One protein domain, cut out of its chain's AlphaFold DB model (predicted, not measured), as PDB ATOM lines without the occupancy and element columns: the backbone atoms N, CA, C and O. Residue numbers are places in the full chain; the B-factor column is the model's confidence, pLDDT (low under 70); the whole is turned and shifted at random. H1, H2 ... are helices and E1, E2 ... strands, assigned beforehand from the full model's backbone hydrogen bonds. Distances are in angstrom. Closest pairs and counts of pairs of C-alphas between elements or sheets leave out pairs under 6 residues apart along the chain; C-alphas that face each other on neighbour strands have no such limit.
ATOM      1  N   LYS A 113     -34.159   0.312 -40.714       94.31
ATOM      2  CA  LYS A 113     -34.992   1.420 -40.235       94.31
ATOM      3  C   LYS A 113     -36.401   1.386 -40.835       94.31
ATOM      4  O   LYS A 113     -37.356   1.592 -40.097       94.31
ATOM      5  N   GLU A 114     -36.539   1.091 -42.124       94.62
ATOM      6  CA  GLU A 114     -37.844   1.028 -42.789       94.62
ATOM      7  C   GLU A 114     -38.667  -0.168 -42.310       94.62
ATOM      8  O   GLU A 114     -39.857  -0.021 -42.026       94.62
ATOM      9  N   ILE A 115     -38.017  -1.312 -42.071       95.50
ATOM     10  CA  ILE A 115     -38.663  -2.461 -41.422       95.50
ATOM     11  C   ILE A 115     -39.175  -2.063 -40.033       95.50
ATOM     12  O   ILE A 115     -40.332  -2.316 -39.709       95.50
ATOM     13  N   LYS A 116     -38.356  -1.382 -39.219       95.38
ATOM     14  CA  LYS A 116     -38.762  -0.910 -37.884       95.38
ATOM     15  C   LYS A 116     -39.865   0.147 -37.921       95.38
ATOM     16  O   LYS A 116     -40.676   0.171 -36.998       95.38
ATOM     17  N   ASN A 117     -39.910   0.998 -38.947       93.94
ATOM     18  CA  ASN A 117     -40.966   2.000 -39.116       93.94
ATOM     19  C   ASN A 117     -42.331   1.332 -39.340       93.94
ATOM     20  O   ASN A 117     -43.327   1.764 -38.765       93.94
ATOM     21  N   LYS A 118     -42.373   0.268 -40.153       93.44
ATOM     22  CA  LYS A 118     -43.595  -0.500 -40.443       93.44
ATOM     23  C   LYS A 118     -43.943  -1.500 -39.338       93.44
ATOM     24  O   LYS A 118     -45.111  -1.681 -39.007       93.44
ATOM     25  N   ARG A 119     -42.931  -2.133 -38.743       94.88
ATOM     26  CA  ARG A 119     -43.070  -3.183 -37.728       94.88
ATOM     27  C   ARG A 119     -42.111  -2.942 -36.558       94.88
ATOM     28  O   ARG A 119     -41.007  -3.481 -36.476       94.88
ATOM     29  N   ALA A 120     -42.549  -2.109 -35.616       95.75
ATOM     30  CA  ALA A 120     -41.731  -1.621 -34.503       95.75
ATOM     31  C   ALA A 120     -41.271  -2.699 -33.502       95.75
ATOM     32  O   ALA A 120     -40.295  -2.491 -32.781       95.75
ATOM     33  N   ASP A 121     -41.920  -3.856 -33.449       95.75
ATOM     34  CA  ASP A 121     -41.552  -5.013 -32.620       95.75
ATOM     35  C   ASP A 121     -40.663  -6.035 -33.356       95.75
ATOM     36  O   ASP A 121     -40.285  -7.041 -32.754       95.75
ATOM     37  N   ALA A 122     -40.272  -5.771 -34.611       96.50
ATOM     38  CA  ALA A 122     -39.320  -6.611 -35.336       96.50
ATOM     39  C   ALA A 122     -37.982  -6.699 -34.581       96.50
ATOM     40  O   ALA A 122     -37.435  -5.676 -34.137       96.50
ATOM     41  N   ILE A 123     -37.471  -7.924 -34.442       95.62
ATOM     42  CA  ILE A 123     -36.196  -8.251 -33.789       95.62
ATOM     43  C   ILE A 123     -35.137  -8.738 -34.783       95.62
ATOM     44  O   ILE A 123     -33.948  -8.619 -34.495       95.62
ATOM     45  N   ASP A 124     -35.558  -9.244 -35.943       95.69
ATOM     46  CA  ASP A 124     -34.689  -9.623 -37.057       95.69
ATOM     47  C   ASP A 124     -35.478  -9.611 -38.379       95.69
ATOM     48  O   ASP A 124     -36.710  -9.517 -38.360       95.69
ATOM     49  N   ALA A 125     -34.789  -9.691 -39.516       96.06
ATOM     50  CA  ALA A 125     -35.428  -9.832 -40.821       96.06
ATOM     51  C   ALA A 125     -34.536 -10.537 -41.854       96.06
ATOM     52  O   ALA A 125     -33.322 -10.582 -41.707       96.06
ATOM     53  N   PHE A 126     -35.137 -11.054 -42.918       95.00
ATOM     54  CA  PHE A 126     -34.454 -11.625 -44.079       95.00
ATOM     55  C   PHE A 126     -35.168 -11.150 -45.337       95.00
ATOM     56  O   PHE A 126     -36.391 -11.016 -45.325       95.00
ATOM     57  N   THR A 127     -34.441 -10.929 -46.423       94.06
ATOM     58  CA  THR A 127     -35.041 -10.594 -47.719       94.06
ATOM     59  C   THR A 127     -34.649 -11.627 -48.757       94.06
ATOM     60  O   THR A 127     -33.523 -12.124 -48.760       94.06
ATOM     61  N   SER A 128     -35.599 -11.980 -49.614       91.94
ATOM     62  CA  SER A 128     -35.385 -12.909 -50.716       91.94
ATOM     63  C   SER A 128     -34.396 -12.341 -51.738       91.94
ATOM     64  O   SER A 128     -34.453 -11.140 -52.004       91.94
ATOM     65  N   PRO A 129     -33.598 -13.181 -52.420       88.81
ATOM     66  CA  PRO A 129     -32.703 -12.741 -53.493       88.81
ATOM     67  C   PRO A 129     -33.403 -12.051 -54.672       88.81
ATOM     68  O   PRO A 129     -32.778 -11.256 -55.361       88.81
ATOM     69  N   ASN A 130     -34.684 -12.353 -54.915       89.81
ATOM     70  CA  ASN A 130     -35.493 -11.701 -55.952       89.81
ATOM     71  C   ASN A 130     -36.109 -10.370 -55.492       89.81
ATOM     72  O   ASN A 130     -36.832  -9.747 -56.263       89.81
ATOM     73  N   GLU A 131     -35.850  -9.963 -54.246       92.31
ATOM     74  CA  GLU A 131     -36.357  -8.726 -53.646       92.31
ATOM     75  C   GLU A 131     -37.891  -8.596 -53.677       92.31
ATOM     76  O   GLU A 131     -38.422  -7.492 -53.715       92.31
ATOM     77  N   ASP A 132     -38.613  -9.719 -53.622       92.62
ATOM     78  CA  ASP A 132     -40.077  -9.775 -53.649       92.62
ATOM     79  C   ASP A 132     -40.697 -10.183 -52.302       92.62
ATOM     80  O   ASP A 132     -41.866  -9.886 -52.048       92.62
ATOM     81  N   ILE A 133     -39.923 -10.812 -51.409       94.50
ATOM     82  CA  ILE A 133     -40.377 -11.292 -50.098       94.50
ATOM     83  C   ILE A 133     -39.446 -10.816 -48.978       94.50
ATOM     84  O   ILE A 133     -38.228 -10.993 -49.024       94.50
ATOM     85  N   ALA A 134     -40.038 -10.292 -47.906       96.12
ATOM     86  CA  ALA A 134     -39.371 -10.037 -46.637       96.12
ATOM     87  C   ALA A 134     -39.937 -10.941 -45.535       96.12
ATOM     88  O   ALA A 134     -41.143 -11.006 -45.306       96.12
ATOM     89  N   ILE A 135     -39.050 -11.608 -44.808       96.69
ATOM     90  CA  ILE A 135     -39.363 -12.365 -43.601       96.69
ATOM     91  C   ILE A 135     -39.017 -11.486 -42.409       96.69
ATOM     92  O   ILE A 135     -37.848 -11.187 -42.186       96.69
ATOM     93  N   VAL A 136     -40.009 -11.069 -41.632       97.00
ATOM     94  CA  VAL A 136     -39.829 -10.249 -40.430       97.00
ATOM     95  C   VAL A 136     -40.050 -11.116 -39.200       97.00
ATOM     96  O   VAL A 136     -41.114 -11.706 -39.022       97.00
ATOM     97  N   VAL A 137     -39.048 -11.185 -38.329       96.56
ATOM     98  CA  VAL A 137     -39.104 -11.983 -37.102       96.56
ATOM     99  C   VAL A 137     -39.454 -11.078 -35.932       96.56
ATOM    100  O   VAL A 137     -38.829 -10.036 -35.715       96.56
ATOM    101  N   THR A 138     -40.439 -11.495 -35.147       95.56
ATOM    102  CA  THR A 138     -40.806 -10.893 -33.861       95.56
ATOM    103  C   THR A 138     -40.488 -11.878 -32.732       95.56
ATOM    104  O   THR A 138     -39.936 -12.952 -32.957       95.56
ATOM    105  N   ARG A 139     -40.827 -11.536 -31.486       93.62
ATOM    106  CA  ARG A 139     -40.613 -12.451 -30.350       93.62
ATOM    107  C   ARG A 139     -41.453 -13.728 -30.424       93.62
ATOM    108  O   ARG A 139     -41.054 -14.723 -29.826       93.62
ATOM    109  N   ASN A 140     -42.600 -13.668 -31.097       94.75
ATOM    110  CA  ASN A 140     -43.634 -14.695 -31.012       94.75
ATOM    111  C   ASN A 140     -44.087 -15.179 -32.389       94.75
ATOM    112  O   ASN A 140     -44.945 -16.045 -32.461       94.75
ATOM    113  N   GLU A 141     -43.599 -14.582 -33.477       96.62
ATOM    114  CA  GLU A 141     -44.090 -14.857 -34.826       96.62
ATOM    115  C   GLU A 141     -43.009 -14.568 -35.868       96.62
ATOM    116  O   GLU A 141     -42.239 -13.611 -35.731       96.62
ATOM    117  N   ILE A 142     -43.023 -15.347 -36.944       97.56
ATOM    118  CA  ILE A 142     -42.420 -15.013 -38.229       97.56
ATOM    119  C   ILE A 142     -43.538 -14.486 -39.130       97.56
ATOM    120  O   ILE A 142     -44.573 -15.134 -39.294       97.56
ATOM    121  N   LEU A 143     -43.326 -13.317 -39.718       97.69
ATOM    122  CA  LEU A 143     -44.259 -12.654 -40.621       97.69
ATOM    123  C   LEU A 143     -43.648 -12.596 -42.018       97.69
ATOM    124  O   LEU A 143     -42.500 -12.188 -42.178       97.69
ATOM    125  N   VAL A 144     -44.418 -12.985 -43.026       97.75
ATOM    126  CA  VAL A 144     -44.016 -12.928 -44.433       97.75
ATOM    127  C   VAL A 144     -44.696 -11.725 -45.061       97.75
ATOM    128  O   VAL A 144     -45.921 -11.648 -45.049       97.75
ATOM    129  N   TYR A 145     -43.921 -10.801 -45.609       97.50
ATOM    130  CA  TYR A 145     -44.402  -9.604 -46.288       97.50
ATOM    131  C   TYR A 145     -43.988  -9.628 -47.761       97.50
ATOM    132  O   TYR A 145     -42.866 -10.048 -48.055       97.50
ATOM    133  N   PRO A 146     -44.837  -9.141 -48.682       96.69
ATOM    134  CA  PRO A 146     -44.363  -8.740 -49.994       96.69
ATOM    135  C   PRO A 146     -43.478  -7.495 -49.849       96.69
ATOM    136  O   PRO A 146     -43.671  -6.683 -48.935       96.69
ATOM    137  N   ILE A 147     -42.509  -7.344 -50.743       95.19
ATOM    138  CA  ILE A 147     -41.711  -6.123 -50.860       95.19
ATOM    139  C   ILE A 147     -42.360  -5.216 -51.905       95.19
ATOM    140  O   ILE A 147     -42.615  -5.626 -53.034       95.19
ATOM    141  N   GLU A 148     -42.636  -3.973 -51.516       90.12
ATOM    142  CA  GLU A 148     -43.312  -2.966 -52.336       90.12
ATOM    143  C   GLU A 148     -42.528  -1.654 -52.233       90.12
ATOM    144  O   GLU A 148     -42.279  -1.175 -51.130       90.12
ATOM    145  N   GLU A 149     -42.117  -1.063 -53.359       84.00
ATOM    146  CA  GLU A 149     -41.487   0.273 -53.399       84.00
ATOM    147  C   GLU A 149     -40.317   0.467 -52.397       84.00
ATOM    148  O   GLU A 149     -40.193   1.511 -51.758       84.00
ATOM    149  N   ASN A 150     -39.437  -0.536 -52.256       81.50
ATOM    150  CA  ASN A 150     -38.315  -0.560 -51.296       81.50
ATOM    151  C   ASN A 150     -38.720  -0.543 -49.806       81.50
ATOM    152  O   ASN A 150     -37.924  -0.171 -48.938       81.50
ATOM    153  N   THR A 151     -39.943  -0.957 -49.481       91.12
ATOM    154  CA  THR A 151     -40.404  -1.188 -48.108       91.12
ATOM    155  C   THR A 151     -41.144  -2.522 -47.997       91.12
ATOM    156  O   THR A 151     -41.390  -3.200 -48.994       91.12
ATOM    157  N   ILE A 152     -41.471  -2.932 -46.771       94.31
ATOM    158  CA  ILE A 152     -42.378  -4.066 -46.576       94.31
ATOM    159  C   ILE A 152     -43.817  -3.593 -46.791       94.31
ATOM    160  O   ILE A 152     -44.183  -2.491 -46.360       94.31
ATOM    161  N   GLY A 153     -44.624  -4.434 -47.439       93.06
ATOM    162  CA  GLY A 153     -46.049  -4.190 -47.637       93.06
ATOM    163  C   GLY A 153     -46.782  -3.931 -46.318       93.06
ATOM    164  O   GLY A 153     -46.299  -4.247 -45.227       93.06
ATOM    165  N   ASN A 154     -47.967  -3.327 -46.398       91.00
ATOM    166  CA  ASN A 154     -48.695  -2.918 -45.191       91.00
ATOM    167  C   ASN A 154     -49.171  -4.109 -44.345       91.00
ATOM    168  O   ASN A 154     -49.149  -4.030 -43.120       91.00
ATOM    169  N   GLU A 155     -49.553  -5.212 -44.992       93.75
ATOM    170  CA  GLU A 155     -50.059  -6.416 -44.332       93.75
ATOM    171  C   GLU A 155     -49.202  -7.641 -44.685       93.75
ATOM    172  O   GLU A 155     -48.750  -7.766 -45.829       93.75
ATOM    173  N   PRO A 156     -48.969  -8.561 -43.731       96.62
ATOM    174  CA  PRO A 156     -48.263  -9.798 -44.013       96.62
ATOM    175  C   PRO A 156     -49.147 -10.751 -44.830       96.62
ATOM    176  O   PRO A 156     -50.327 -10.938 -44.541       96.62
ATOM    177  N   ILE A 157     -48.546 -11.415 -45.811       97.31
ATOM    178  CA  ILE A 157     -49.163 -12.462 -46.641       97.31
ATOM    179  C   ILE A 157     -49.027 -13.863 -46.029       97.31
ATOM    180  O   ILE A 157     -49.620 -14.818 -46.525       97.31
ATOM    181  N   GLY A 158     -48.259 -13.998 -44.946       97.25
ATOM    182  CA  GLY A 158     -48.086 -15.250 -44.216       97.25
ATOM    183  C   GLY A 158     -47.643 -15.021 -42.775       97.25
ATOM    184  O   GLY A 158     -47.029 -14.003 -42.451       97.25
ATOM    185  N   ARG A 159     -47.966 -15.975 -41.900       97.56
ATOM    186  CA  ARG A 159     -47.634 -15.929 -40.473       97.56
ATOM    187  C   ARG A 159     -47.335 -17.328 -39.955       97.56
ATOM    188  O   ARG A 159     -48.077 -18.261 -40.245       97.56
ATOM    189  N   ILE A 160     -46.279 -17.441 -39.160       96.81
ATOM    190  CA  ILE A 160     -45.900 -18.656 -38.438       96.81
ATOM    191  C   ILE A 160     -45.711 -18.262 -36.976       96.81
ATOM    192  O   ILE A 160     -44.935 -17.355 -36.683       96.81
ATOM    193  N   GLU A 161     -46.423 -18.909 -36.060       96.69
ATOM    194  CA  GLU A 161     -46.245 -18.675 -34.626       96.69
ATOM    195  C   GLU A 161     -44.923 -19.277 -34.134       96.69
ATOM    196  O   GLU A 161     -44.529 -20.366 -34.543       96.69
ATOM    197  N   LEU A 162     -44.264 -18.561 -33.228       95.50
ATOM    198  CA  LEU A 162     -43.080 -18.986 -32.498       95.50
ATOM    199  C   LEU A 162     -43.406 -19.100 -31.013       95.50
ATOM    200  O   LEU A 162     -43.946 -18.181 -30.387       95.50
ATOM    201  N   LYS A 163     -43.007 -20.217 -30.416       94.81
ATOM    202  CA  LYS A 163     -43.037 -20.394 -28.966       94.81
ATOM    203  C   LYS A 163     -41.909 -19.612 -28.313       94.81
ATOM    204  O   LYS A 163     -40.873 -19.308 -28.906       94.81
ATOM    205  N   GLN A 164     -42.086 -19.335 -27.027       88.50
ATOM    206  CA  GLN A 164     -41.067 -18.652 -26.246       88.50
ATOM    207  C   GLN A 164     -39.737 -19.420 -26.287       88.50
ATOM    208  O   GLN A 164     -39.656 -20.572 -25.873       88.50
ATOM    209  N   GLY A 165     -38.686 -18.737 -26.741       86.12
ATOM    210  CA  GLY A 165     -37.334 -19.288 -26.812       86.12
ATOM    211  C   GLY A 165     -36.977 -19.929 -28.152       86.12
ATOM    212  O   GLY A 165     -35.795 -20.207 -28.357       86.12
ATOM    213  N   GLU A 166     -37.936 -20.100 -29.068       91.62
ATOM    214  CA  GLU A 166     -37.639 -20.483 -30.448       91.62
ATOM    215  C   GLU A 166     -36.857 -19.371 -31.150       91.62
ATOM    216  O   GLU A 166     -37.052 -18.175 -30.907       91.62
ATOM    217  N   LYS A 167     -35.896 -19.774 -31.982       86.44
ATOM    218  CA  LYS A 167     -34.984 -18.872 -32.682       86.44
ATOM    219  C   LYS A 167     -34.697 -19.418 -34.066       86.44
ATOM    220  O   LYS A 167     -34.624 -20.629 -34.257       86.44
ATOM    221  N   ILE A 168     -34.453 -18.508 -34.997       87.00
ATOM    222  CA  ILE A 168     -33.920 -18.867 -36.306       87.00
ATOM    223  C   ILE A 168     -32.476 -19.333 -36.126       87.00
ATOM    224  O   ILE A 168     -31.647 -18.605 -35.577       87.00
ATOM    225  N   VAL A 169     -32.194 -20.553 -36.575       84.81
ATOM    226  CA  VAL A 169     -30.842 -21.132 -36.590       84.81
ATOM    227  C   VAL A 169     -30.206 -21.071 -37.978       84.81
ATOM    228  O   VAL A 169     -28.987 -21.028 -38.086       84.81
ATOM    229  N   MET A 170     -31.029 -21.036 -39.030       83.31
ATOM    230  CA  MET A 170     -30.621 -21.051 -40.432       83.31
ATOM    231  C   MET A 170     -31.734 -20.451 -41.297       83.31
ATOM    232  O   MET A 170     -32.912 -20.562 -40.952       83.31
ATOM    233  N   ALA A 171     -31.357 -19.829 -42.412       85.06
ATOM    234  CA  ALA A 171     -32.266 -19.403 -43.467       85.06
ATOM    235  C   ALA A 171     -31.590 -19.648 -44.819       85.06
ATOM    236  O   ALA A 171     -30.435 -19.264 -45.001       85.06
ATOM    237  N   GLU A 172     -32.306 -20.272 -45.751       83.31
ATOM    238  CA  GLU A 172     -31.828 -20.516 -47.110       83.31
ATOM    239  C   GLU A 172     -32.901 -20.133 -48.129       83.31
ATOM    240  O   GLU A 172     -34.099 -20.281 -47.884       83.31
ATOM    241  N   TRP A 173     -32.451 -19.661 -49.290       85.44
ATOM    242  CA  TRP A 173     -33.307 -19.289 -50.408       85.44
ATOM    243  C   TRP A 173     -33.027 -20.189 -51.605       85.44
ATOM    244  O   TRP A 173     -31.874 -20.469 -51.935       85.44
ATOM    245  N   ALA A 174     -34.091 -20.598 -52.287       81.19
ATOM    246  CA  ALA A 174     -34.015 -21.424 -53.478       81.19
ATOM    247  C   ALA A 174     -34.860 -20.830 -54.604       81.19
ATOM    248  O   ALA A 174     -35.960 -20.331 -54.383       81.19
ATOM    249  N   ILE A 175     -34.348 -20.939 -55.830       76.06
ATOM    250  CA  ILE A 175     -35.030 -20.517 -57.057       76.06
ATOM    251  C   ILE A 175     -35.145 -21.684 -58.044       76.06
ATOM    252  O   ILE A 175     -34.424 -22.684 -57.958       76.06
ATOM    253  N   GLY A 176     -36.044 -21.559 -59.020       81.44
ATOM    254  CA  GLY A 176     -36.197 -22.543 -60.091       81.44
ATOM    255  C   GLY A 176     -36.703 -23.894 -59.581       81.44
ATOM    256  O   GLY A 176     -37.779 -23.965 -59.000       81.44
ATOM    257  N   ARG A 177     -35.940 -24.967 -59.835       82.56
ATOM    258  CA  ARG A 177     -36.329 -26.356 -59.505       82.56
ATOM    259  C   ARG A 177     -35.988 -26.802 -58.077       82.56
ATOM    260  O   ARG A 177     -36.361 -27.902 -57.679       82.56
ATOM    261  N   TYR A 178     -35.185 -26.021 -57.354       83.88
ATOM    262  CA  TYR A 178     -34.688 -26.402 -56.029       83.88
ATOM    263  C   TYR A 178     -35.778 -26.448 -54.951       83.88
ATOM    264  O   TYR A 178     -35.766 -27.424 -54.202       83.88
ATOM    265  N   PRO A 179     -36.761 -25.521 -54.901       83.88
ATOM    266  CA  PRO A 179     -37.843 -25.601 -53.920       83.88
ATOM    267  C   PRO A 179     -38.595 -26.938 -53.973       83.88
ATOM    268  O   PRO A 179     -38.808 -27.563 -52.941       83.88
ATOM    269  N   GLN A 180     -38.909 -27.442 -55.174       84.88
ATOM    270  CA  GLN A 180     -39.620 -28.718 -55.332       84.88
ATOM    271  C   GLN A 180     -38.745 -29.927 -54.974       84.88
ATOM    272  O   GLN A 180     -39.262 -30.974 -54.590       84.88
ATOM    273  N   LEU A 181     -37.423 -29.828 -55.143       87.31
ATOM    274  CA  LEU A 181     -36.500 -30.878 -54.712       87.31
ATOM    275  C   LEU A 181     -36.406 -30.915 -53.186       87.31
ATOM    276  O   LEU A 181     -36.533 -31.989 -52.607       87.31
ATOM    277  N   TRP A 182     -36.246 -29.759 -52.543       86.88
ATOM    278  CA  TRP A 182     -36.193 -29.654 -51.087       86.88
ATOM    279  C   TRP A 182     -37.490 -30.118 -50.435       86.88
ATOM    280  O   TRP A 182     -37.441 -30.905 -49.499       86.88
ATOM    281  N   GLU A 183     -38.639 -29.717 -50.981       85.38
ATOM    282  CA  GLU A 183     -39.950 -30.177 -50.520       85.38
ATOM    283  C   GLU A 183     -40.051 -31.709 -50.545       85.38
ATOM    284  O   GLU A 183     -40.438 -32.329 -49.555       85.38
ATOM    285  N   LYS A 184     -39.636 -32.348 -51.648       88.38
ATOM    286  CA  LYS A 184     -39.636 -33.815 -51.761       88.38
ATOM    287  C   LYS A 184     -38.729 -34.488 -50.736       88.38
ATOM    288  O   LYS A 184     -39.121 -35.505 -50.167       88.38
ATOM    289  N   GLU A 185     -37.527 -33.961 -50.528       86.69
ATOM    290  CA  GLU A 185     -36.572 -34.510 -49.560       86.69
ATOM    291  C   GLU A 185     -37.071 -34.338 -48.121       86.69
ATOM    292  O   GLU A 185     -37.000 -35.285 -47.338       86.69
ATOM    293  N   PHE A 186     -37.647 -33.178 -47.797       83.25
ATOM    294  CA  PHE A 186     -38.207 -32.888 -46.481       83.25
ATOM    295  C   PHE A 186     -39.362 -33.841 -46.150       83.25
ATOM    296  O   PHE A 186     -39.317 -34.536 -45.138       83.25
ATOM    297  N   ILE A 187     -40.327 -33.992 -47.067       87.00
ATOM    298  CA  ILE A 187     -41.451 -34.932 -46.913       87.00
ATOM    299  C   ILE A 187     -40.962 -36.386 -46.805       87.00
ATOM    300  O   ILE A 187     -41.583 -37.205 -46.124       87.00
ATOM    301  N   ARG A 188     -39.858 -36.749 -47.476       84.25
ATOM    302  CA  ARG A 188     -39.290 -38.102 -47.374       84.25
ATOM    303  C   ARG A 188     -38.696 -38.376 -45.991       84.25
ATOM    304  O   ARG A 188     -38.798 -39.509 -45.539       84.25
ATOM    305  N   GLY A 189     -38.076 -37.381 -45.357       72.56
ATOM    306  CA  GLY A 189     -37.443 -37.506 -44.039       72.56
ATOM    307  C   GLY A 189     -38.414 -37.537 -42.854       72.56
ATOM    308  O   GLY A 189     -38.012 -37.925 -41.762       72.56
ATOM    309  N   GLU A 190     -39.678 -37.156 -43.057       62.62
ATOM    310  CA  GLU A 190     -40.741 -37.260 -42.043       62.62
ATOM    311  C   GLU A 190     -41.369 -38.668 -41.941       62.62
ATOM    312  O   GLU A 190     -42.226 -38.895 -41.083       62.62
ATOM    313  N   LYS A 191     -40.967 -39.610 -42.806       46.78
ATOM    314  CA  LYS A 191     -41.379 -41.024 -42.765       46.78
ATOM    315  C   LYS A 191     -40.324 -41.903 -42.108       46.78
ATOM    316  O   LYS A 191     -40.744 -42.829 -41.379       46.78
TER     317      LYS A 191
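AT A GLANCE: This is residues 113 to 191 of the 191 residues of an uncharacterized protein of Tissierellia bacterium (UniProt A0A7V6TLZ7). What does the model look like? A small sheet of four antiparallel strands, in the order E1, E2, E3, E4, makes the body, and past E4 a long link leads away to H2, so that residues 176 to 181 and 183 to 191 stick out as an arm. The short helix H1 sits at the end of the domain away from H2 and only grazes the sheet. How is it made up? The printed part has 79 residues with two named helices and four named strands, in the order H1, E1, E2, E3, E4, H2; its class is mixed, helices and strands, with under half of the residues in named elements. It is only just loose, close to compact, with a radius of gyration of the C-alphas of 14.1 A and spans of 42 by 32 by 18 A.

HOW THE PARTS SIT: How do the strands pair? E1, residues 124 to 127, E2, residues 133 to 137, E3, residues 141 to 148, and E4, residues 158 to 161, form a meander, each strand the antiparallel neighbour of the one before, and each such pair is a hairpin. N 126 and O 135 are 2.8 A apart between E1 and E2, N 134 and O 145 2.8 A between E2 and E3, and N 142 and O 160 2.8 A between E3 and E4, each within hydrogen-bond range. Where are the helices? H1, residues 113 to 118, only grazes the sheet with its residues 115 to 116; its closest C-alphas to E2 are those of Ile 115 and Val 136, 7.9 A apart. H2, residues 178 to 189, is not on the sheet and is apart from H1. In both helices every O i to N i+4 pair is within hydrogen-bond range.

IN THESE COORDINATES: Where does the first element begin? C-alpha 113 of H1 is at (-34.992, 1.420, -40.235). Which elements are long? E3 measures 21.2 A from first to last C-alpha, H2 16.6 A and E2 13.1 A. Where does the last element end? C-alpha 189 of H2 is at (-37.443, -37.506, -44.039).

THE WHOLE: How large is it? The two C-alphas farthest apart, those of Asn 117 and Lys 191, are 43.2 A apart. Is the printed part whole, and which link is long? The printed part has no cut and ends at residue 191, the chain's last. The link from E4 to H2, 16 residues, is long. Where is confidence low? Residues 190 to 191 are under 70; the mean pLDDT of the printed part is 90.2.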